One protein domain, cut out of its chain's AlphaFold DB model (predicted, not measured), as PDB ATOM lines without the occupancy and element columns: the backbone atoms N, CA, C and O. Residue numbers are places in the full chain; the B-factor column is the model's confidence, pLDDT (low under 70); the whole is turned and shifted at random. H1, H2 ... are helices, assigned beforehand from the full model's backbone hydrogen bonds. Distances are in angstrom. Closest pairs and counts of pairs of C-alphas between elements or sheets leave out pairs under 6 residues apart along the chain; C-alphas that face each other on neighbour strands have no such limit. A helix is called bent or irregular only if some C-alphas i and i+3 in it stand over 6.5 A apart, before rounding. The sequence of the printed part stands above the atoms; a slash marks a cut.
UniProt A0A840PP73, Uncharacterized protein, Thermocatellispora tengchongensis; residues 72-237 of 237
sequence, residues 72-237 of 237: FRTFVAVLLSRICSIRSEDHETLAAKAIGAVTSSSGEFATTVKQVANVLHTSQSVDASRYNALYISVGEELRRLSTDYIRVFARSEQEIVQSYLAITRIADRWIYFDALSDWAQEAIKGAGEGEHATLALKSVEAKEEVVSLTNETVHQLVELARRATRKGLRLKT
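This is residues 72 to 237 of the 237 residues of an uncharacterized protein of Thermocatellispora tengchongensis (UniProt A0A840PP73). Six helices, H1 to H5 and H7, stand side by side in an up-and-down bundle, each running against the one before it in the chain, and the very long last helix H7 makes the length of the whole. H1, H2 and H3 pack together in one group and the hairpin of H4 and H5 makes another; the later part of H7 packs on both, while short H6 sits by the beginning of H7, at one end of the domain. The printed part has 166 residues, with seven named helices, H1 to H7 in that order along the chain, and no named strand; the class is all helix. It is compact, with a radius of gyration of the C-alphas of 17.6 A, and its C-alphas span 67 by 33 by 21 A.

H1, residues 72 to 86, begins with C-alpha 72 at (-42.869, 92.287, 69.773) and measures 21.5 A from first to last C-alpha. H2 follows at residues 91 to 103, 19.6 A long; it is irregular, but only just, with C-alphas 100 and 103 6.6 A apart. H3 holds residues 106 to 122 and is 24.7 A long. H4, residues 128 to 153, is 33.2 A long and starts with C-alpha 128 at (-60.674, 78.124, 53.374). It is irregular, with C-alphas 133 and 136 7.8 A apart, and has a kink of 48 degrees near residue 135. H5, residues 157 to 173, is 24.8 A long, and H6, residues 182 to 189, is 10.6 A long. H7, residues 195 to 235, is 60.3 A long and ends with C-alpha 235 at (-37.586, 106.215, 76.320).

H7 is the hub, touching five other helices. It touches H3 with residues 215 to 232 alone, opposite ways at a shallow tilt of 18 degrees; the closest C-alphas are those of Ala 110 and Ala 225, 5.0 A apart. It touches H1 with residues 214 to 225 alone, closest at the C-alphas of Ile 83 and Thr 214, 6.4 A apart. H4 touches H7 and runs the same way at a shallow tilt of 25 degrees, with the C-alphas of Phe 153 and Ala 228 closest at 5.7 A. Residues 167 to 173 of H5 touch residues 213 to 220 of H7, where the C-alphas of Ile 170 and Thr 217 are closest at 6.8 A. H6 touches H7 at its residues 196 to 200 alone, at a steep tilt of 53 degrees, with the C-alphas of Ile 188 and His 196 closest at 5.7 A. H1 and H2 form a hairpin at a shallow tilt of 2 degrees; their closest C-alphas, of Ser 81 and Ala 95, are 4.5 A apart. H2 and H3 form another, with Ala 101 and Phe 109 closest at 5.2 A between C-alphas. H1 and H3 only just touch, with 3 pairs of C-alphas within 8 A. H1 also touches H4, with the C-alphas of Ile 86 and Tyr 131 closest at 5.3 A. H4 and H5 form a hairpin at 9 degrees, closest at the C-alphas of Gly 139 and Ala 171, 4.4 A apart. Among the pairs that are apart are H2 and H7, and H3 and H5. Every O i to N i+4 pair is within hydrogen-bond range in H1, H3 and H6; the figures are 7 of 9 in H2, 16 of 22 in H4, 12 of 13 in H5 and 36 of 37 in H7.

The two C-alphas farthest apart, those of Gly 192 and Thr 237, are 67.4 A from each other, and residue 237 is the chain's last. The printed part has no cut. The link from H5 to H6 is short, the other links are tight, and there is no long link. The mean pLDDT of the printed part is 86.7; it is under 70 at residues 88 to 89, 91, 152 to 153, 191 to 195 and 231 to 237.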
ATOM      1  N   PHE A  72     -41.514  91.855  70.106       89.50
ATOM      2  CA  PHE A  72     -42.869  92.287  69.773       89.50
ATOM      3  C   PHE A  72     -43.072  92.480  68.265       89.50
ATOM      4  O   PHE A  72     -44.068  92.020  67.711       89.50
ATOM      5  N   ARG A  73     -42.140  93.146  67.575       91.12
ATOM      6  CA  ARG A  73     -42.257  93.378  66.128       91.12
ATOM      7  C   ARG A  73     -42.179  92.078  65.340       91.12
ATOM      8  O   ARG A  73     -42.984  91.885  64.433       91.12
ATOM      9  N   THR A  74     -41.279  91.171  65.719       92.62
ATOM     10  CA  THR A  74     -41.211  89.819  65.152       92.62
ATOM     11  C   THR A  74     -42.539  89.099  65.332       92.62
ATOM     12  O   THR A  74     -43.079  88.566  64.367       92.62
ATOM     13  N   PHE A  75     -43.097  89.135  66.543       92.12
ATOM     14  CA  PHE A  75     -44.379  88.517  66.850       92.12
ATOM     15  C   PHE A  75     -45.506  89.067  65.958       92.12
ATOM     16  O   PHE A  75     -46.208  88.300  65.303       92.12
ATOM     17  N   VAL A  76     -45.641  90.395  65.870       92.56
ATOM     18  CA  VAL A  76     -46.658  91.043  65.028       92.56
ATOM     19  C   VAL A  76     -46.471  90.683  63.554       92.56
ATOM     20  O   VAL A  76     -47.455  90.399  62.877       92.56
ATOM     21  N   ALA A  77     -45.235  90.664  63.050       93.25
ATOM     22  CA  ALA A  77     -44.954  90.315  61.660       93.25
ATOM     23  C   ALA A  77     -45.296  88.852  61.335       93.25
ATOM     24  O   ALA A  77     -45.853  88.580  60.274       93.25
ATOM     25  N   VAL A  78     -45.007  87.917  62.248       92.69
ATOM     26  CA  VAL A  78     -45.351  86.494  62.090       92.69
ATOM     27  C   VAL A  78     -46.864  86.298  62.074       92.69
ATOM     28  O   VAL A  78     -47.388  85.643  61.172       92.69
ATOM     29  N   LEU A  79     -47.576  86.903  63.022       94.31
ATOM     30  CA  LEU A  79     -49.032  86.817  63.084       94.31
ATOM     31  C   LEU A  79     -49.687  87.459  61.848       94.31
ATOM     32  O   LEU A  79     -50.601  86.888  61.259       94.31
ATOM     33  N   LEU A  80     -49.172  88.605  61.393       92.94
ATOM     34  CA  LEU A  80     -49.640  89.263  60.173       92.94
ATOM     35  C   LEU A  80     -49.380  88.414  58.922       92.94
ATOM     36  O   LEU A  80     -50.257  88.320  58.072       92.94
ATOM     37  N   SER A  81     -48.227  87.747  58.834       91.75
ATOM     38  CA  SER A  81     -47.903  86.807  57.752       91.75
ATOM     39  C   SER A  81     -48.922  85.664  57.661       91.75
ATOM     40  O   SER A  81     -49.417  85.347  56.576       91.75
ATOM     41  N   ARG A  82     -49.333  85.099  58.804       92.19
ATOM     42  CA  ARG A  82     -50.382  84.067  58.845       92.19
ATOM     43  C   ARG A  82     -51.719  84.600  58.353       92.19
ATOM     44  O   ARG A  82     -52.367  83.947  57.541       92.19
ATOM     45  N   ILE A  83     -52.101  85.805  58.772       93.12
ATOM     46  CA  ILE A  83     -53.323  86.453  58.283       93.12
ATOM     47  C   ILE A  83     -53.242  86.698  56.770       93.12
ATOM     48  O   ILE A  83     -54.208  86.414  56.067       93.12
ATOM     49  N   CYS A  84     -52.098  87.143  56.243       91.81
ATOM     50  CA  CYS A  84     -51.888  87.270  54.799       91.81
ATOM     51  C   CYS A  84     -52.094  85.934  54.073       91.81
ATOM     52  O   CYS A  84     -52.777  85.907  53.054       91.81
ATOM     53  N   SER A  85     -51.580  84.826  54.620       90.38
ATOM     54  CA  SER A  85     -51.755  83.495  54.018       90.38
ATOM     55  C   SER A  85     -53.216  83.028  53.978       90.38
ATOM     56  O   SER A  85     -53.611  82.329  53.051       90.38
ATOM     57  N   ILE A  86     -54.039  83.455  54.942       93.12
ATOM     58  CA  ILE A  86     -55.481  83.161  54.983       93.12
ATOM     59  C   ILE A  86     -56.243  83.975  53.933       93.12
ATOM     60  O   ILE A  86     -57.282  83.541  53.447       93.12
ATOM     61  N   ARG A  87     -55.753  85.164  53.571       88.94
ATOM     62  CA  ARG A  87     -56.481  86.128  52.730       88.94
ATOM     63  C   ARG A  87     -56.224  85.978  51.229       88.94
ATOM     64  O   ARG A  87     -56.772  86.751  50.453       88.94
ATOM     65  N   SER A  88     -55.438  84.980  50.811       68.69
ATOM     66  CA  SER A  88     -55.150  84.623  49.402       68.69
ATOM     67  C   SER A  88     -54.610  85.744  48.500       68.69
ATOM     68  O   SER A  88     -54.518  85.554  47.292       68.69
ATOM     69  N   GLU A  89     -54.257  86.900  49.057       64.75
ATOM     70  CA  GLU A  89     -53.560  87.973  48.345       64.75
ATOM     71  C   GLU A  89     -52.101  87.566  48.093       64.75
ATOM     72  O   GLU A  89     -51.688  86.485  48.515       64.75
ATOM     73  N   ASP A  90     -51.316  88.424  47.433       70.81
ATOM     74  CA  ASP A  90     -49.860  88.295  47.233       70.81
ATOM     75  C   ASP A  90     -49.099  88.242  48.582       70.81
ATOM     76  O   ASP A  90     -48.434  89.177  49.044       70.81
ATOM     77  N   HIS A  91     -49.309  87.133  49.284       69.12
ATOM     78  CA  HIS A  91     -49.009  86.911  50.683       69.12
ATOM     79  C   HIS A  91     -47.510  86.808  50.882       69.12
ATOM     80  O   HIS A  91     -47.018  87.283  51.898       69.12
ATOM     81  N   GLU A  92     -46.788  86.252  49.909       74.38
ATOM     82  CA  GLU A  92     -45.333  86.178  49.928       74.38
ATOM     83  C   GLU A  92     -44.733  87.586  49.961       74.38
ATOM     84  O   GLU A  92     -43.925  87.885  50.841       74.38
ATOM     85  N   THR A  93     -45.208  88.493  49.104       83.19
ATOM     86  CA  THR A  93     -44.714  89.875  49.056       83.19
ATOM     87  C   THR A  93     -45.099  90.667  50.308       83.19
ATOM     88  O   THR A  93     -44.257  91.347  50.907       83.19
ATOM     89  N   LEU A  94     -46.357  90.582  50.754       85.19
ATOM     90  CA  LEU A  94     -46.840  91.330  51.922       85.19
ATOM     91  C   LEU A  94     -46.233  90.824  53.239       85.19
ATOM     92  O   LEU A  94     -45.825  91.634  54.080       85.19
ATOM     93  N   ALA A  95     -46.127  89.504  53.411       82.81
ATOM     94  CA  ALA A  95     -45.493  88.898  54.576       82.81
ATOM     95  C   ALA A  95     -43.995  89.205  54.612       82.81
ATOM     96  O   ALA A  95     -43.489  89.627  55.654       82.81
ATOM     97  N   ALA A  96     -43.290  89.067  53.482       86.81
ATOM     98  CA  ALA A  96     -41.872  89.404  53.395       86.81
ATOM     99  C   ALA A  96     -41.625  90.873  53.749       86.81
ATOM    100  O   ALA A  96     -40.686  91.183  54.481       86.81
ATOM    101  N   LYS A  97     -42.504  91.781  53.310       89.25
ATOM    102  CA  LYS A  97     -42.424  93.203  53.654       89.25
ATOM    103  C   LYS A  97     -42.589  93.446  55.159       89.25
ATOM    104  O   LYS A  97     -41.799  94.185  55.746       89.25
ATOM    105  N   ALA A  98     -43.578  92.816  55.796       88.25
ATOM    106  CA  ALA A  98     -43.792  92.938  57.240       88.25
ATOM    107  C   ALA A  98     -42.618  92.368  58.054       88.25
ATOM    108  O   ALA A  98     -42.157  93.008  59.000       88.25
ATOM    109  N   ILE A  99     -42.109  91.195  57.662       91.50
ATOM    110  CA  ILE A  99     -40.965  90.530  58.304       91.50
ATOM    111  C   ILE A  99     -39.682  91.345  58.104       91.50
ATOM    112  O   ILE A  99     -38.941  91.570  59.059       91.50
ATOM    113  N   GLY A 100     -39.440  91.859  56.897       89.50
ATOM    114  CA  GLY A 100     -38.284  92.706  56.598       89.50
ATOM    115  C   GLY A 100     -38.273  94.001  57.412       89.50
ATOM    116  O   GLY A 100     -37.215  94.458  57.835       89.50
ATOM    117  N   ALA A 101     -39.445  94.561  57.724       91.81
ATOM    118  CA  ALA A 101     -39.551  95.765  58.544       91.81
ATOM    119  C   ALA A 101     -39.276  95.528  60.043       91.81
ATOM    120  O   ALA A 101     -39.177  96.496  60.796       91.81
ATOM    121  N   VAL A 102     -39.131  94.287  60.520       92.25
ATOM    122  CA  VAL A 102     -38.875  93.995  61.947       92.25
ATOM    123  C   VAL A 102     -37.560  94.615  62.432       92.25
ATOM    124  O   VAL A 102     -37.477  95.081  63.569       92.25
ATOM    125  N   THR A 103     -36.542  94.670  61.570       90.25
ATOM    126  CA  THR A 103     -35.221  95.247  61.878       90.25
ATOM    127  C   THR A 103     -35.173  96.771  61.727       90.25
ATOM    128  O   THR A 103     -34.192  97.388  62.140       90.25
ATOM    129  N   SER A 104     -36.226  97.383  61.174       90.62
ATOM    130  CA  SER A 104     -36.322  98.829  60.929       90.62
ATOM    131  C   SER A 104     -36.535  99.646  62.214       90.62
ATOM    132  O   SER A 104     -36.434  99.128  63.326       90.62
ATOM    133  N   SER A 105     -36.824 100.943  62.110       88.12
ATOM    134  CA  SER A 105     -37.285 101.728  63.261       88.12
ATOM    135  C   SER A 105     -38.739 101.380  63.636       88.12
ATOM    136  O   SER A 105     -39.535 100.972  62.794       88.12
ATOM    137  N   SER A 106     -39.150 101.590  64.895       87.12
ATOM    138  CA  SER A 106     -40.557 101.408  65.311       87.12
ATOM    139  C   SER A 106     -41.567 102.197  64.460       87.12
ATOM    140  O   SER A 106     -42.709 101.773  64.297       87.12
ATOM    141  N   GLY A 107     -41.178 103.371  63.950       89.19
ATOM    142  CA  GLY A 107     -42.032 104.191  63.085       89.19
ATOM    143  C   GLY A 107     -42.209 103.587  61.690       89.19
ATOM    144  O   GLY A 107     -43.331 103.507  61.188       89.19
ATOM    145  N   GLU A 108     -41.117 103.114  61.087       91.81
ATOM    146  CA  GLU A 108     -41.137 102.419  59.792       91.81
ATOM    147  C   GLU A 108     -41.901 101.098  59.871       91.81
ATOM    148  O   GLU A 108     -42.742 100.818  59.012       91.81
ATOM    149  N   PHE A 109     -41.693 100.331  60.944       93.69
ATOM    150  CA  PHE A 109     -42.444  99.109  61.197       93.69
ATOM    151  C   PHE A 109     -43.949  99.378  61.297       93.69
ATOM    152  O   PHE A 109     -44.729  98.768  60.571       93.69
ATOM    153  N   ALA A 110     -44.374 100.337  62.128       93.00
ATOM    154  CA  ALA A 110     -45.792 100.675  62.270       93.00
ATOM    155  C   ALA A 110     -46.417 101.161  60.949       93.00
ATOM    156  O   ALA A 110     -47.563 100.829  60.638       93.00
ATOM    157  N   THR A 111     -45.655 101.909  60.147       94.62
ATOM    158  CA  THR A 111     -46.082 102.345  58.810       94.62
ATOM    159  C   THR A 111     -46.255 101.153  57.874       94.62
ATOM    160  O   THR A 111     -47.263 101.065  57.173       94.62
ATOM    161  N   THR A 112     -45.319 100.206  57.900       94.38
ATOM    162  CA  THR A 112     -45.375  98.982  57.093       94.38
ATOM    163  C   THR A 112     -46.558  98.103  57.481       94.38
ATOM    164  O   THR A 112     -47.326  97.704  56.610       94.38
ATOM    165  N   VAL A 113     -46.772  97.868  58.780       94.19
ATOM    166  CA  VAL A 113     -47.928  97.111  59.289       94.19
ATOM    167  C   VAL A 113     -49.237  97.760  58.838       94.19
ATOM    168  O   VAL A 113     -50.130  97.066  58.365       94.19
ATOM    169  N   LYS A 114     -49.340  99.095  58.891       94.62
ATOM    170  CA  LYS A 114     -50.510  99.826  58.385       94.62
ATOM    171  C   LYS A 114     -50.701  99.671  56.871       94.62
ATOM    172  O   LYS A 114     -51.831  99.548  56.413       94.62
ATOM    173  N   GLN A 115     -49.625  99.686  56.086       92.81
ATOM    174  CA  GLN A 115     -49.712  99.480  54.637       92.81
ATOM    175  C   GLN A 115     -50.225  98.079  54.303       92.81
ATOM    176  O   GLN A 115     -51.138  97.953  53.495       92.81
ATOM    177  N   VAL A 116     -49.683  97.047  54.955       91.25
ATOM    178  CA  VAL A 116     -50.158  95.665  54.790       91.25
ATOM    179  C   VAL A 116     -51.621  95.550  55.223       91.25
ATOM    180  O   VAL A 116     -52.430  94.975  54.502       91.25
ATOM    181  N   ALA A 117     -51.989  96.175  56.344       91.06
ATOM    182  CA  ALA A 117     -53.363  96.199  56.829       91.06
ATOM    183  C   ALA A 117     -54.355  96.796  55.825       91.06
ATOM    184  O   ALA A 117     -55.434  96.246  55.632       91.06
ATOM    185  N   ASN A 118     -53.986  97.897  55.166       90.94
ATOM    186  CA  ASN A 118     -54.838  98.523  54.159       90.94
ATOM    187  C   ASN A 118     -55.104  97.586  52.973       90.94
ATOM    188  O   ASN A 118     -56.235  97.523  52.505       90.94
ATOM    189  N   VAL A 119     -54.089  96.842  52.519       89.50
ATOM    190  CA  VAL A 119     -54.244  95.864  51.429       89.50
ATOM    191  C   VAL A 119     -55.164  94.714  51.856       89.50
ATOM    192  O   VAL A 119     -56.079  94.339  51.125       89.50
ATOM    193  N   LEU A 120     -54.995  94.202  53.080       87.56
ATOM    194  CA  LEU A 120     -55.850  93.139  53.622       87.56
ATOM    195  C   LEU A 120     -57.312  93.571  53.798       87.56
ATOM    196  O   LEU A 120     -58.212  92.744  53.638       87.56
ATOM    197  N   HIS A 121     -57.547  94.851  54.097       86.88
ATOM    198  CA  HIS A 121     -58.886  95.415  54.253       86.88
ATOM    199  C   HIS A 121     -59.614  95.577  52.909       86.88
ATOM    200  O   HIS A 121     -60.841  95.520  52.862       86.88
ATOM    201  N   THR A 122     -58.883  95.803  51.813       85.38
ATOM    202  CA  THR A 122     -59.476  95.884  50.467       85.38
ATOM    203  C   THR A 122     -59.740  94.518  49.848       85.38
ATOM    204  O   THR A 122     -60.596  94.400  48.976       85.38
ATOM    205  N   SER A 123     -59.028  93.488  50.301       82.06
ATOM    206  CA  SER A 123     -59.257  92.117  49.861       82.06
ATOM    207  C   SER A 123     -60.594  91.578  50.382       82.06
ATOM    208  O   SER A 123     -61.043  91.938  51.469       82.06
ATOM    209  N   GLN A 124     -61.230  90.669  49.648       83.56
ATOM    210  CA  GLN A 124     -62.341  89.858  50.167       83.56
ATOM    211  C   GLN A 124     -62.074  88.356  50.060       83.56
ATOM    212  O   GLN A 124     -62.851  87.560  50.582       83.56
ATOM    213  N   SER A 125     -60.962  87.957  49.443       88.88
ATOM    214  CA  SER A 125     -60.620  86.550  49.279       88.88
ATOM    215  C   SER A 125     -60.258  85.892  50.607       88.88
ATOM    216  O   SER A 125     -59.717  86.511  51.531       88.88
ATOM    217  N   VAL A 126     -60.602  84.610  50.703       91.62
ATOM    218  CA  VAL A 126     -60.287  83.743  51.835       91.62
ATOM    219  C   VAL A 126     -59.917  82.368  51.297       91.62
ATOM    220  O   VAL A 126     -60.705  81.744  50.580       91.62
ATOM    221  N   ASP A 127     -58.746  81.883  51.693       92.38
ATOM    222  CA  ASP A 127     -58.324  80.501  51.520       92.38
ATOM    223  C   ASP A 127     -58.883  79.683  52.692       92.38
ATOM    224  O   ASP A 127     -58.406  79.756  53.829       92.38
ATOM    225  N   ALA A 128     -59.945  78.932  52.403       90.81
ATOM    226  CA  ALA A 128     -60.674  78.124  53.374       90.81
ATOM    227  C   ALA A 128     -59.781  77.055  54.031       90.81
ATOM    228  O   ALA A 128     -59.790  76.902  55.257       90.81
ATOM    229  N   SER A 129     -58.952  76.374  53.233       90.56
ATOM    230  CA  SER A 129     -58.047  75.331  53.717       90.56
ATOM    231  C   SER A 129     -56.957  75.931  54.611       90.56
ATOM    232  O   SER A 129     -56.661  75.390  55.680       90.56
ATOM    233  N   ARG A 130     -56.405  77.098  54.250       92.25
ATOM    234  CA  ARG A 130     -55.437  77.811  55.106       92.25
ATOM    235  C   ARG A 130     -56.050  78.291  56.412       92.25
ATOM    236  O   ARG A 130     -55.396  78.171  57.446       92.25
ATOM    237  N   TYR A 131     -57.279  78.809  56.389       94.62
ATOM    238  CA  TYR A 131     -57.970  79.230  57.608       94.62
ATOM    239  C   TYR A 131     -58.093  78.074  58.605       94.62
ATOM    240  O   TYR A 131     -57.601  78.171  59.731       94.62
ATOM    241  N   ASN A 132     -58.683  76.955  58.174       94.50
ATOM    242  CA  ASN A 132     -58.913  75.803  59.045       94.50
ATOM    243  C   ASN A 132     -57.608  75.130  59.506       94.50
ATOM    244  O   ASN A 132     -57.582  74.526  60.576       94.50
ATOM    245  N   ALA A 133     -56.509  75.278  58.762       93.44
ATOM    246  CA  ALA A 133     -55.192  74.833  59.211       93.44
ATOM    247  C   ALA A 133     -54.568  75.743  60.289       93.44
ATOM    248  O   ALA A 133     -53.749  75.282  61.084       93.44
ATOM    249  N   LEU A 134     -54.914  77.037  60.318       94.88
ATOM    250  CA  LEU A 134     -54.214  78.049  61.122       94.88
ATOM    251  C   LEU A 134     -55.033  78.639  62.276       94.88
ATOM    252  O   LEU A 134     -54.435  79.274  63.146       94.88
ATOM    253  N   TYR A 135     -56.355  78.442  62.321       95.62
ATOM    254  CA  TYR A 135     -57.237  79.141  63.269       95.62
ATOM    255  C   TYR A 135     -56.803  78.986  64.736       95.62
ATOM    256  O   TYR A 135     -56.736  79.985  65.454       95.62
ATOM    257  N   ILE A 136     -56.431  77.768  65.166       96.06
ATOM    258  CA  ILE A 136     -55.957  77.500  66.536       96.06
ATOM    259  C   ILE A 136     -54.719  78.342  66.821       96.06
ATOM    260  O   ILE A 136     -54.662  79.048  67.822       96.06
ATOM    261  N   SER A 137     -53.744  78.294  65.913       94.94
ATOM    262  CA  SER A 137     -52.455  78.945  66.115       94.94
ATOM    263  C   SER A 137     -52.585  80.468  66.154       94.94
ATOM    264  O   SER A 137     -51.949  81.118  66.981       94.94
ATOM    265  N   VAL A 138     -53.446  81.044  65.309       95.06
ATOM    266  CA  VAL A 138     -53.764  82.479  65.334       95.06
ATOM    267  C   VAL A 138     -54.468  82.860  66.641       95.06
ATOM    268  O   VAL A 138     -54.077  83.834  67.288       95.06
ATOM    269  N   GLY A 139     -55.464  82.081  67.075       94.06
ATOM    270  CA  GLY A 139     -56.169  82.314  68.337       94.06
ATOM    271  C   GLY A 139     -55.244  82.232  69.559       94.06
ATOM    272  O   GLY A 139     -55.279  83.099  70.431       94.06
ATOM    273  N   GLU A 140     -54.368  81.230  69.623       94.19
ATOM    274  CA  GLU A 140     -53.365  81.087  70.687       94.19
ATOM    275  C   GLU A 140     -52.358  82.237  70.704       94.19
ATOM    276  O   GLU A 140     -52.055  82.778  71.770       94.19
ATOM    277  N   GLU A 141     -51.875  82.666  69.537       94.06
ATOM    278  CA  GLU A 141     -50.992  83.824  69.438       94.06
ATOM    279  C   GLU A 141     -51.675  85.092  69.945       94.06
ATOM    280  O   GLU A 141     -51.070  85.842  70.708       94.06
ATOM    281  N   LEU A 142     -52.951  85.314  69.634       93.88
ATOM    282  CA  LEU A 142     -53.685  86.457  70.179       93.88
ATOM    283  C   LEU A 142     -53.822  86.402  71.707       93.88
ATOM    284  O   LEU A 142     -53.650  87.426  72.371       93.88
ATOM    285  N   ARG A 143     -54.043  85.222  72.295       92.69
ATOM    286  CA  ARG A 143     -54.032  85.057  73.765       92.69
ATOM    287  C   ARG A 143     -52.647  85.315  74.362       92.69
ATOM    288  O   ARG A 143     -52.521  85.903  75.437       92.69
ATOM    289  N   ARG A 144     -51.587  84.936  73.651       90.12
ATOM    290  CA  ARG A 144     -50.211  85.255  74.050       90.12
ATOM    291  C   ARG A 144     -49.928  86.752  73.959       90.12
ATOM    292  O   ARG A 144     -49.334  87.335  74.859       90.12
ATOM    293  N   LEU A 145     -50.412  87.409  72.910       88.00
ATOM    294  CA  LEU A 145     -50.314  88.856  72.738       88.00
ATOM    295  C   LEU A 145     -51.007  89.607  73.882       88.00
ATOM    296  O   LEU A 145     -50.464  90.594  74.390       88.00
ATOM    297  N   SER A 146     -52.181  89.128  74.306       86.31
ATOM    298  CA  SER A 146     -52.956  89.763  75.371       86.31
ATOM    299  C   SER A 146     -52.303  89.645  76.753       86.31
ATOM    300  O   SER A 146     -52.500  90.516  77.601       86.31
ATOM    301  N   THR A 147     -51.484  88.617  76.975       85.12
ATOM    302  CA  THR A 147     -50.833  88.334  78.262       85.12
ATOM    303  C   THR A 147     -49.401  88.864  78.333       85.12
ATOM    304  O   THR A 147     -49.066  89.594  79.271       85.12
ATOM    305  N   ASP A 148     -48.581  88.573  77.322       80.50
ATOM    306  CA  ASP A 148     -47.135  88.830  77.349       80.50
ATOM    307  C   ASP A 148     -46.781  90.264  76.916       80.50
ATOM    308  O   ASP A 148     -45.879  90.890  77.476       80.50
ATOM    309  N   TYR A 149     -47.504  90.824  75.939       75.19
ATOM    310  CA  TYR A 149     -47.070  92.044  75.245       75.19
ATOM    311  C   TYR A 149     -47.913  93.284  75.546       75.19
ATOM    312  O   TYR A 149     -47.412  94.402  75.439       75.19
ATOM    313  N   ILE A 150     -49.164  93.139  75.988       76.69
ATOM    314  CA  ILE A 150     -50.043  94.285  76.280       76.69
ATOM    315  C   ILE A 150     -49.436  95.255  77.302       76.69
ATOM    316  O   ILE A 150     -49.489  96.477  77.125       76.69
ATOM    317  N   ARG A 151     -48.810  94.715  78.355       72.38
ATOM    318  CA  ARG A 151     -48.206  95.515  79.435       72.38
ATOM    319  C   ARG A 151     -47.043  96.362  78.930       72.38
ATOM    320  O   ARG A 151     -46.758  97.429  79.472       72.38
ATOM    321  N   VAL A 152     -46.390  95.912  77.861       67.81
ATOM    322  CA  VAL A 152     -45.268  96.620  77.253       67.81
ATOM    323  C   VAL A 152     -45.734  97.917  76.589       67.81
ATOM    324  O   VAL A 152     -44.942  98.848  76.533       67.81
ATOM    325  N   PHE A 153     -46.995  98.063  76.173       69.62
ATOM    326  CA  PHE A 153     -47.433  99.219  75.365       69.62
ATOM    327  C   PHE A 153     -48.571 100.044  75.964       69.62
ATOM    328  O   PHE A 153     -48.861 101.131  75.458       69.62
ATOM    329  N   ALA A 154     -49.188  99.568  77.041       73.56
ATOM    330  CA  ALA A 154     -50.211 100.311  77.759       73.56
ATOM    331  C   ALA A 154     -49.622 101.462  78.593       73.56
ATOM    332  O   ALA A 154     -48.495 101.396  79.096       73.56
ATOM    333  N   ARG A 155     -50.403 102.534  78.731       76.62
ATOM    334  CA  ARG A 155     -50.073 103.739  79.510       76.62
ATOM    335  C   ARG A 155     -50.713 103.749  80.894       76.62
ATOM    336  O   ARG A 155     -50.311 104.552  81.729       76.62
ATOM    337  N   SER A 156     -51.703 102.893  81.115       82.81
ATOM    338  CA  SER A 156     -52.429 102.749  82.372       82.81
ATOM    339  C   SER A 156     -52.923 101.313  82.538       82.81
ATOM    340  O   SER A 156     -53.017 100.558  81.569       82.81
ATOM    341  N   GLU A 157     -53.283 100.940  83.763       84.06
ATOM    342  CA  GLU A 157     -53.907  99.643  84.049       84.06
ATOM    343  C   GLU A 157     -55.252  99.481  83.335       84.06
ATOM    344  O   GLU A 157     -55.569  98.405  82.834       84.06
ATOM    345  N   GLN A 158     -56.017 100.566  83.201       88.31
ATOM    346  CA  GLN A 158     -57.276 100.540  82.466       88.31
ATOM    347  C   GLN A 158     -57.063 100.200  80.983       88.31
ATOM    348  O   GLN A 158     -57.812  99.398  80.430       88.31
ATOM    349  N   GLU A 159     -56.018 100.746  80.347       84.88
ATOM    350  CA  GLU A 159     -55.662 100.386  78.968       84.88
ATOM    351  C   GLU A 159     -55.239  98.914  78.852       84.88
ATOM    352  O   GLU A 159     -55.593  98.262  77.870       84.88
ATOM    353  N   ILE A 160     -54.526  98.373  79.850       84.75
ATOM    354  CA  ILE A 160     -54.154  96.949  79.901       84.75
ATOM    355  C   ILE A 160     -55.412  96.083  79.874       84.75
ATOM    356  O   ILE A 160     -55.529  95.203  79.025       84.75
ATOM    357  N   VAL A 161     -56.362  96.354  80.774       89.25
ATOM    358  CA  VAL A 161     -57.602  95.576  80.891       89.25
ATOM    359  C   VAL A 161     -58.439  95.685  79.617       89.25
ATOM    360  O   VAL A 161     -58.898  94.672  79.095       89.25
ATOM    361  N   GLN A 162     -58.601  96.890  79.066       90.00
ATOM    362  CA  GLN A 162     -59.374  97.096  77.838       90.00
ATOM    363  C   GLN A 162     -58.762  96.374  76.637       90.00
ATOM    364  O   GLN A 162     -59.476  95.684  75.909       90.00
ATOM    365  N   SER A 163     -57.447  96.496  76.434       88.12
ATOM    366  CA  SER A 163     -56.767  95.781  75.355       88.12
ATOM    367  C   SER A 163     -56.820  94.266  75.573       88.12
ATOM    368  O   SER A 163     -57.014  93.532  74.607       88.12
ATOM    369  N   TYR A 164     -56.721  93.787  76.818       91.12
ATOM    370  CA  TYR A 164     -56.793  92.361  77.129       91.12
ATOM    371  C   TYR A 164     -58.158  91.787  76.749       91.12
ATOM    372  O   TYR A 164     -58.231  90.796  76.023       91.12
ATOM    373  N   LEU A 165     -59.237  92.450  77.174       92.06
ATOM    374  CA  LEU A 165     -60.604  92.046  76.848       92.06
ATOM    375  C   LEU A 165     -60.874  92.119  75.341       92.06
ATOM    376  O   LEU A 165     -61.515  91.228  74.788       92.06
ATOM    377  N   ALA A 166     -60.377  93.157  74.662       91.69
ATOM    378  CA  ALA A 166     -60.549  93.307  73.221       91.69
ATOM    379  C   ALA A 166     -59.864  92.182  72.433       91.69
ATOM    380  O   ALA A 166     -60.507  91.565  71.591       91.69
ATOM    381  N   ILE A 167     -58.593  91.890  72.726       93.25
ATOM    382  CA  ILE A 167     -57.827  90.860  72.011       93.25
ATOM    383  C   ILE A 167     -58.354  89.460  72.333       93.25
ATOM    384  O   ILE A 167     -58.500  88.651  71.424       93.25
ATOM    385  N   THR A 168     -58.687  89.181  73.596       94.12
ATOM    386  CA  THR A 168     -59.200  87.860  74.005       94.12
ATOM    387  C   THR A 168     -60.542  87.559  73.337       94.12
ATOM    388  O   THR A 168     -60.721  86.484  72.780       94.12
ATOM    389  N   ARG A 169     -61.441  88.548  73.260       95.50
ATOM    390  CA  ARG A 169     -62.714  88.411  72.537       95.50
ATOM    391  C   ARG A 169     -62.527  88.100  71.048       95.50
ATOM    392  O   ARG A 169     -63.319  87.349  70.493       95.50
ATOM    393  N   ILE A 170     -61.509  88.674  70.402       95.88
ATOM    394  CA  ILE A 170     -61.175  88.329  69.011       95.88
ATOM    395  C   ILE A 170     -60.623  86.901  68.960       95.88
ATOM    396  O   ILE A 170     -61.091  86.102  68.158       95.88
ATOM    397  N   ALA A 171     -59.678  86.562  69.842       96.19
ATOM    398  CA  ALA A 171     -59.053  85.242  69.913       96.19
ATOM    399  C   ALA A 171     -60.063  84.100  70.093       96.19
ATOM    400  O   ALA A 171     -59.895  83.034  69.509       96.19
ATOM    401  N   ASP A 172     -61.120  84.320  70.873       95.88
ATOM    402  CA  ASP A 172     -62.148  83.311  71.140       95.88
ATOM    403  C   ASP A 172     -63.100  83.080  69.961       95.88
ATOM    404  O   ASP A 172     -63.746  82.038  69.896       95.88
ATOM    405  N   ARG A 173     -63.153  84.009  69.000       96.56
ATOM    406  CA  ARG A 173     -63.904  83.838  67.748       96.56
ATOM    407  C   ARG A 173     -63.099  83.140  66.650       96.56
ATOM    408  O   ARG A 173     -63.672  82.746  65.642       96.56
ATOM    409  N   TRP A 174     -61.789  82.964  66.828       96.62
ATOM    410  CA  TRP A 174     -60.983  82.125  65.939       96.62
ATOM    411  C   TRP A 174     -61.283  80.649  66.226       96.62
ATOM    412  O   TRP A 174     -60.648  80.027  67.078       96.62
ATOM    413  N   ILE A 175     -62.278  80.106  65.524       96.06
ATOM    414  CA  ILE A 175     -62.797  78.742  65.690       96.06
ATOM    415  C   ILE A 175     -62.794  77.982  64.364       96.06
ATOM    416  O   ILE A 175     -62.651  78.561  63.296       96.06
ATOM    417  N   TYR A 176     -62.972  76.667  64.431       94.50
ATOM    418  CA  TYR A 176     -63.125  75.847  63.236       94.50
ATOM    419  C   TYR A 176     -64.466  76.126  62.550       94.50
ATOM    420  O   TYR A 176     -65.510  76.097  63.208       94.50
ATOM    421  N   PHE A 177     -64.451  76.312  61.228       94.31
ATOM    422  CA  PHE A 177     -65.670  76.359  60.421       94.31
ATOM    423  C   PHE A 177     -65.763  75.112  59.549       94.31
ATOM    424  O   PHE A 177     -65.030  74.954  58.572       94.31
ATOM    425  N   ASP A 178     -66.726  74.252  59.869       93.62
ATOM    426  CA  ASP A 178     -66.976  73.006  59.140       93.62
ATOM    427  C   ASP A 178     -67.336  73.250  57.663       93.62
ATOM    428  O   ASP A 178     -66.859  72.548  56.777       93.62
ATOM    429  N   ALA A 179     -68.049  74.341  57.367       91.94
ATOM    430  CA  ALA A 179     -68.358  74.762  55.996       91.94
ATOM    431  C   ALA A 179     -67.119  75.177  55.168       91.94
ATOM    432  O   ALA A 179     -67.202  75.289  53.947       91.94
ATOM    433  N   LEU A 180     -65.971  75.412  55.816       92.94
ATOM    434  CA  LEU A 180     -64.688  75.730  55.173       92.94
ATOM    435  C   LEU A 180     -63.753  74.515  55.078       92.94
ATOM    436  O   LEU A 180     -62.603  74.653  54.667       92.94
ATOM    437  N   SER A 181     -64.198  73.334  55.500       92.94
ATOM    438  CA  SER A 181     -63.416  72.099  55.417       92.94
ATOM    439  C   SER A 181     -63.231  71.630  53.971       92.94
ATOM    440  O   SER A 181     -64.048  71.935  53.101       92.94
ATOM    441  N   ASP A 182     -62.189  70.838  53.711       90.50
ATOM    442  CA  ASP A 182     -61.923  70.316  52.364       90.50
ATOM    443  C   ASP A 182     -63.101  69.477  51.838       90.50
ATOM    444  O   ASP A 182     -63.505  69.640  50.685       90.50
ATOM    445  N   TRP A 183     -63.720  68.665  52.708       90.44
ATOM    446  CA  TRP A 183     -64.898  67.868  52.359       90.44
ATOM    447  C   TRP A 183     -66.085  68.759  51.968       90.44
ATOM    448  O   TRP A 183     -66.763  68.481  50.980       90.44
ATOM    449  N   ALA A 184     -66.326  69.853  52.702       88.94
ATOM    450  CA  ALA A 184     -67.434  70.758  52.416       88.94
ATOM    451  C   ALA A 184     -67.193  71.519  51.109       88.94
ATOM    452  O   ALA A 184     -68.109  71.686  50.306       88.94
ATOM    453  N   GLN A 185     -65.950  71.937  50.855       88.81
ATOM    454  CA  GLN A 185     -65.582  72.590  49.600       88.81
ATOM    455  C   GLN A 185     -65.709  71.636  48.400       88.81
ATOM    456  O   GLN A 185     -66.121  72.067  47.323       88.81
ATOM    457  N   GLU A 186     -65.397  70.349  48.564       87.62
ATOM    458  CA  GLU A 186     -65.596  69.328  47.528       87.62
ATOM    459  C   GLU A 186     -67.087  69.042  47.289       87.62
ATOM    460  O   GLU A 186     -67.540  69.044  46.141       87.62
ATOM    461  N   ALA A 187     -67.877  68.931  48.360       85.44
ATOM    462  CA  ALA A 187     -69.326  68.775  48.284       85.44
ATOM    463  C   ALA A 187     -70.018  69.969  47.601       85.44
ATOM    464  O   ALA A 187     -70.989  69.775  46.876       85.44
ATOM    465  N   ILE A 188     -69.527  71.200  47.791       85.69
ATOM    466  CA  ILE A 188     -70.042  72.400  47.105       85.69
ATOM    467  C   ILE A 188     -69.700  72.377  45.607       85.69
ATOM    468  O   ILE A 188     -70.516  72.785  44.785       85.69
ATOM    469  N   LYS A 189     -68.505  71.902  45.230       82.50
ATOM    470  CA  LYS A 189     -68.069  71.832  43.821       82.50
ATOM    471  C   LYS A 189     -68.788  70.743  43.022       82.50
ATOM    472  O   LYS A 189     -68.932  70.882  41.812       82.50
ATOM    473  N   GLY A 190     -69.176  69.653  43.680       71.00
ATOM    474  CA  GLY A 190     -69.637  68.429  43.026       71.00
ATOM    475  C   GLY A 190     -71.134  68.327  42.727       71.00
ATOM    476  O   GLY A 190     -71.541  67.280  42.228       71.00
ATOM    477  N   ALA A 191     -71.970  69.329  43.035       57.22
ATOM    478  CA  ALA A 191     -73.392  69.041  43.217       57.22
ATOM    479  C   ALA A 191     -74.428  70.049  42.693       57.22
ATOM    480  O   ALA A 191     -74.213  71.259  42.659       57.22
ATOM    481  N   GLY A 192     -75.587  69.480  42.323       61.38
ATOM    482  CA  GLY A 192     -76.842  70.155  41.981       61.38
ATOM    483  C   GLY A 192     -77.717  70.516  43.194       61.38
ATOM    484  O   GLY A 192     -77.305  70.379  44.345       61.38
ATOM    485  N   GLU A 193     -78.919  71.030  42.910       61.22
ATOM    486  CA  GLU A 193     -79.786  71.777  43.838       61.22
ATOM    487  C   GLU A 193     -80.207  71.029  45.122       61.22
ATOM    488  O   GLU A 193     -80.444  69.822  45.116       61.22
ATOM    489  N   GLY A 194     -80.361  71.784  46.224       68.81
ATOM    490  CA  GLY A 194     -80.865  71.303  47.518       68.81
ATOM    491  C   GLY A 194     -79.868  71.483  48.670       68.81
ATOM    492  O   GLY A 194     -79.520  72.606  49.030       68.81
ATOM    493  N   GLU A 195     -79.404  70.375  49.252       67.56
ATOM    494  CA  GLU A 195     -78.526  70.330  50.439       67.56
ATOM    495  C   GLU A 195     -77.192  71.079  50.237       67.56
ATOM    496  O   GLU A 195     -76.672  71.738  51.142       67.56
ATOM    497  N   HIS A 196     -76.698  71.098  49.000       76.81
ATOM    498  CA  HIS A 196     -75.480  71.806  48.611       76.81
ATOM    499  C   HIS A 196     -75.650  73.329  48.572       76.81
ATOM    500  O   HIS A 196     -74.687  74.053  48.822       76.81
ATOM    501  N   ALA A 197     -76.869  73.834  48.350       78.94
ATOM    502  CA  ALA A 197     -77.154  75.268  48.400       78.94
ATOM    503  C   ALA A 197     -77.088  75.803  49.841       78.94
ATOM    504  O   ALA A 197     -76.557  76.886  50.080       78.94
ATOM    505  N   THR A 198     -77.561  75.023  50.821       85.75
ATOM    506  CA  THR A 198     -77.438  75.373  52.245       85.75
ATOM    507  C   THR A 198     -75.982  75.346  52.708       85.75
ATOM    508  O   THR A 198     -75.555  76.240  53.438       85.75
ATOM    509  N   LEU A 199     -75.200  74.351  52.276       87.12
ATOM    510  CA  LEU A 199     -73.771  74.277  52.592       87.12
ATOM    511  C   LEU A 199     -72.981  75.426  51.941       87.12
ATOM    512  O   LEU A 199     -72.118  76.022  52.587       87.12
ATOM    513  N   ALA A 200     -73.321  75.791  50.701       87.12
ATOM    514  CA  ALA A 200     -72.739  76.938  50.012       87.12
ATOM    515  C   ALA A 200     -73.038  78.257  50.740       87.12
ATOM    516  O   ALA A 200     -72.114  79.041  50.958       87.12
ATOM    517  N   LEU A 201     -74.281  78.474  51.189       90.31
ATOM    518  CA  LEU A 201     -74.649  79.657  51.974       90.31
ATOM    519  C   LEU A 201     -73.837  79.740  53.276       90.31
ATOM    520  O   LEU A 201     -73.209  80.763  53.541       90.31
ATOM    521  N   LYS A 202     -73.749  78.636  54.031       92.75
ATOM    522  CA  LYS A 202     -72.916  78.564  55.245       92.75
ATOM    523  C   LYS A 202     -71.436  78.829  54.960       92.75
ATOM    524  O   LYS A 202     -70.751  79.430  55.782       92.75
ATOM    525  N   SER A 203     -70.921  78.390  53.808       92.38
ATOM    526  CA  SER A 203     -69.541  78.685  53.410       92.38
ATOM    527  C   SER A 203     -69.335  80.170  53.103       92.38
ATOM    528  O   SER A 203     -68.238  80.665  53.360       92.38
ATOM    529  N   VAL A 204     -70.334  80.870  52.558       92.94
ATOM    530  CA  VAL A 204     -70.272  82.321  52.322       92.94
ATOM    531  C   VAL A 204     -70.267  83.071  53.652       92.94
ATOM    532  O   VAL A 204     -69.336  83.832  53.896       92.94
ATOM    533  N   GLU A 205     -71.213  82.774  54.546       94.88
ATOM    534  CA  GLU A 205     -71.285  83.376  55.889       94.88
ATOM    535  C   GLU A 205     -69.988  83.154  56.683       94.88
ATOM    536  O   GLU A 205     -69.445  84.079  57.286       94.88
ATOM    537  N   ALA A 206     -69.430  81.939  56.629       95.12
ATOM    538  CA  ALA A 206     -68.156  81.640  57.271       95.12
ATOM    539  C   ALA A 206     -67.001  82.456  56.668       95.12
ATOM    540  O   ALA A 206     -66.166  82.970  57.408       95.12
ATOM    541  N   LYS A 207     -66.943  82.630  55.339       94.94
ATOM    542  CA  LYS A 207     -65.914  83.470  54.698       94.94
ATOM    543  C   LYS A 207     -66.055  84.937  55.099       94.94
ATOM    544  O   LYS A 207     -65.039  85.570  55.374       94.94
ATOM    545  N   GLU A 208     -67.275  85.462  55.174       95.06
ATOM    546  CA  GLU A 208     -67.547  86.824  55.652       95.06
ATOM    547  C   GLU A 208     -67.103  87.017  57.107       95.06
ATOM    548  O   GLU A 208     -66.444  88.009  57.426       95.06
ATOM    549  N   GLU A 209     -67.365  86.041  57.979       95.44
ATOM    550  CA  GLU A 209     -66.878  86.069  59.359       95.44
ATOM    551  C   GLU A 209     -65.343  86.018  59.412       95.44
ATOM    552  O   GLU A 209     -64.725  86.779  60.155       95.44
ATOM    553  N   VAL A 210     -64.686  85.212  58.569       95.69
ATOM    554  CA  VAL A 210     -63.214  85.202  58.472       95.69
ATOM    555  C   VAL A 210     -62.668  86.551  57.982       95.69
ATOM    556  O   VAL A 210     -61.668  87.040  58.516       95.69
ATOM    557  N   VAL A 211     -63.317  87.198  57.010       95.00
ATOM    558  CA  VAL A 211     -62.970  88.566  56.574       95.00
ATOM    559  C   VAL A 211     -63.070  89.538  57.752       95.00
ATOM    560  O   VAL A 211     -62.145  90.308  58.008       95.00
ATOM    561  N   SER A 212     -64.167  89.472  58.505       94.94
ATOM    562  CA  SER A 212     -64.396  90.300  59.690       94.94
ATOM    563  C   SER A 212     -63.309  90.084  60.752       94.94
ATOM    564  O   SER A 212     -62.648  91.033  61.179       94.94
ATOM    565  N   LEU A 213     -63.026  88.826  61.102       95.44
ATOM    566  CA  LEU A 213     -62.020  88.449  62.097       95.44
ATOM    567  C   LEU A 213     -60.609  88.869  61.712       95.44
ATOM    568  O   LEU A 213     -59.856  89.374  62.550       95.44
ATOM    569  N   THR A 214     -60.232  88.671  60.452       94.75
ATOM    570  CA  THR A 214     -58.915  89.083  59.958       94.75
ATOM    571  C   THR A 214     -58.769  90.602  60.008       94.75
ATOM    572  O   THR A 214     -57.751  91.085  60.507       94.75
ATOM    573  N   ASN A 215     -59.798  91.360  59.623       94.31
ATOM    574  CA  ASN A 215     -59.807  92.820  59.723       94.31
ATOM    575  C   ASN A 215     -59.720  93.315  61.175       94.31
ATOM    576  O   ASN A 215     -58.900  94.186  61.478       94.31
ATOM    577  N   GLU A 216     -60.508  92.746  62.089       95.19
ATOM    578  CA  GLU A 216     -60.453  93.084  63.517       95.19
ATOM    579  C   GLU A 216     -59.078  92.782  64.121       95.19
ATOM    580  O   GLU A 216     -58.509  93.605  64.846       95.19
ATOM    581  N   THR A 217     -58.514  91.621  63.784       95.25
ATOM    582  CA  THR A 217     -57.195  91.198  64.258       95.25
ATOM    583  C   THR A 217     -56.117  92.166  63.780       95.25
ATOM    584  O   THR A 217     -55.357  92.712  64.580       95.25
ATOM    585  N   VAL A 218     -56.086  92.442  62.478       93.94
ATOM    586  CA  VAL A 218     -55.130  93.366  61.861       93.94
ATOM    587  C   VAL A 218     -55.269  94.775  62.434       93.94
ATOM    588  O   VAL A 218     -54.258  95.422  62.710       93.94
ATOM    589  N   HIS A 219     -56.493  95.244  62.680       94.25
ATOM    590  CA  HIS A 219     -56.731  96.535  63.317       94.25
ATOM    591  C   HIS A 219     -56.059  96.628  64.696       94.25
ATOM    592  O   HIS A 219     -55.374  97.615  64.981       94.25
ATOM    593  N   GLN A 220     -56.187  95.590  65.532       92.00
ATOM    594  CA  GLN A 220     -55.501  95.554  66.829       92.00
ATOM    595  C   GLN A 220     -53.977  95.559  66.674       92.00
ATOM    596  O   GLN A 220     -53.292  96.280  67.399       92.00
ATOM    597  N   LEU A 221     -53.432  94.817  65.705       92.19
ATOM    598  CA  LEU A 221     -51.989  94.799  65.442       92.19
ATOM    599  C   LEU A 221     -51.458  96.171  65.011       92.19
ATOM    600  O   LEU A 221     -50.420  96.610  65.511       92.19
ATOM    601  N   VAL A 222     -52.181  96.881  64.139       93.25
ATOM    602  CA  VAL A 222     -51.843  98.255  63.729       93.25
ATOM    603  C   VAL A 222     -51.852  99.193  64.933       93.25
ATOM    604  O   VAL A 222     -50.929  99.994  65.104       93.25
ATOM    605  N   GLU A 223     -52.874  99.103  65.785       90.56
ATOM    606  CA  GLU A 223     -52.985  99.967  66.958       90.56
ATOM    607  C   GLU A 223     -51.858  99.708  67.966       90.56
ATOM    608  O   GLU A 223     -51.255 100.657  68.478       90.56
ATOM    609  N   LEU A 224     -51.509  98.444  68.210       87.94
ATOM    610  CA  LEU A 224     -50.392  98.076  69.079       87.94
ATOM    611  C   LEU A 224     -49.047  98.534  68.502       87.94
ATOM    612  O   LEU A 224     -48.253  99.139  69.226       87.94
ATOM    613  N   ALA A 225     -48.815  98.345  67.200       89.12
ATOM    614  CA  ALA A 225     -47.608  98.828  66.529       89.12
ATOM    615  C   ALA A 225     -47.475 100.359  66.631       89.12
ATOM    616  O   ALA A 225     -46.409 100.875  66.968       89.12
ATOM    617  N   ARG A 226     -48.577 101.101  66.448       88.88
ATOM    618  CA  ARG A 226     -48.617 102.563  66.620       88.88
ATOM    619  C   ARG A 226     -48.294 102.990  68.054       88.88
ATOM    620  O   ARG A 226     -47.617 104.000  68.271       88.88
ATOM    621  N   ARG A 227     -48.798 102.263  69.055       84.31
ATOM    622  CA  ARG A 227     -48.519 102.542  70.476       84.31
ATOM    623  C   ARG A 227     -47.056 102.285  70.824       84.31
ATOM    624  O   ARG A 227     -46.472 103.107  71.535       84.31
ATOM    625  N   ALA A 228     -46.454 101.230  70.273       79.25
ATOM    626  CA  ALA A 228     -45.032 100.937  70.433       79.25
ATOM    627  C   ALA A 228     -44.149 102.117  69.993       79.25
ATOM    628  O   ALA A 228     -43.295 102.559  70.764       79.25
ATOM    629  N   THR A 229     -44.450 102.745  68.847       78.81
ATOM    630  CA  THR A 229     -43.743 103.954  68.386       78.81
ATOM    631  C   THR A 229     -43.789 105.092  69.414       78.81
ATOM    632  O   THR A 229     -42.785 105.760  69.664       78.81
ATOM    633  N   ARG A 230     -44.943 105.312  70.061       72.94
ATOM    634  CA  ARG A 230     -45.116 106.392  71.052       72.94
ATOM    635  C   ARG A 230     -44.375 106.133  72.357       72.94
ATOM    636  O   ARG A 230     -43.993 107.092  73.025       72.94
ATOM    637  N   LYS A 231     -44.201 104.869  72.748       66.75
ATOM    638  CA  LYS A 231     -43.434 104.513  73.947       66.75
ATOM    639  C   LYS A 231     -41.930 104.587  73.684       66.75
ATOM    640  O   LYS A 231     -41.214 105.132  74.517       66.75
ATOM    641  N   GLY A 232     -41.476 104.176  72.496       57.22
ATOM    642  CA  GLY A 232     -40.093 104.378  72.052       57.22
ATOM    643  C   GLY A 232     -39.672 105.856  72.032       57.22
ATOM    644  O   GLY A 232     -38.529 106.170  72.352       57.22
ATOM    645  N   LEU A 233     -40.601 106.779  71.747       48.47
ATOM    646  CA  LEU A 233     -40.369 108.227  71.859       48.47
ATOM    647  C   LEU A 233     -40.166 108.701  73.310       48.47
ATOM    648  O   LEU A 233     -39.368 109.602  73.531       48.47
ATOM    649  N   ARG A 234     -40.835 108.083  74.295       51.78
ATOM    650  CA  ARG A 234     -40.687 108.422  75.727       51.78
ATOM    651  C   ARG A 234     -39.413 107.867  76.364       51.78
ATOM    652  O   ARG A 234     -38.966 108.416  77.355       51.78
ATOM    653  N   LEU A 235     -38.852 106.782  75.831       48.47
ATOM    654  CA  LEU A 235     -37.586 106.215  76.320       48.47
ATOM    655  C   LEU A 235     -36.350 106.978  75.802       48.47
ATOM    656  O   LEU A 235     -35.251 106.777  76.312       48.47
ATOM    657  N   LYS A 236     -36.512 107.818  74.769       42.66
ATOM    658  CA  LYS A 236     -35.429 108.615  74.168       42.66
ATOM    659  C   LYS A 236     -35.305 110.035  74.739       42.66
ATOM    660  O   LYS A 236     -34.281 110.665  74.488       42.66
ATOM    661  N   THR A 237     -36.326 110.524  75.446       39.53
ATOM    662  CA  THR A 237     -36.347 111.813  76.168       39.53
ATOM    663  C   THR A 237     -35.929 111.615  77.611       39.53
ATOM    664  O   THR A 237     -35.057 112.372  78.082       39.53
TER     665      THR A 237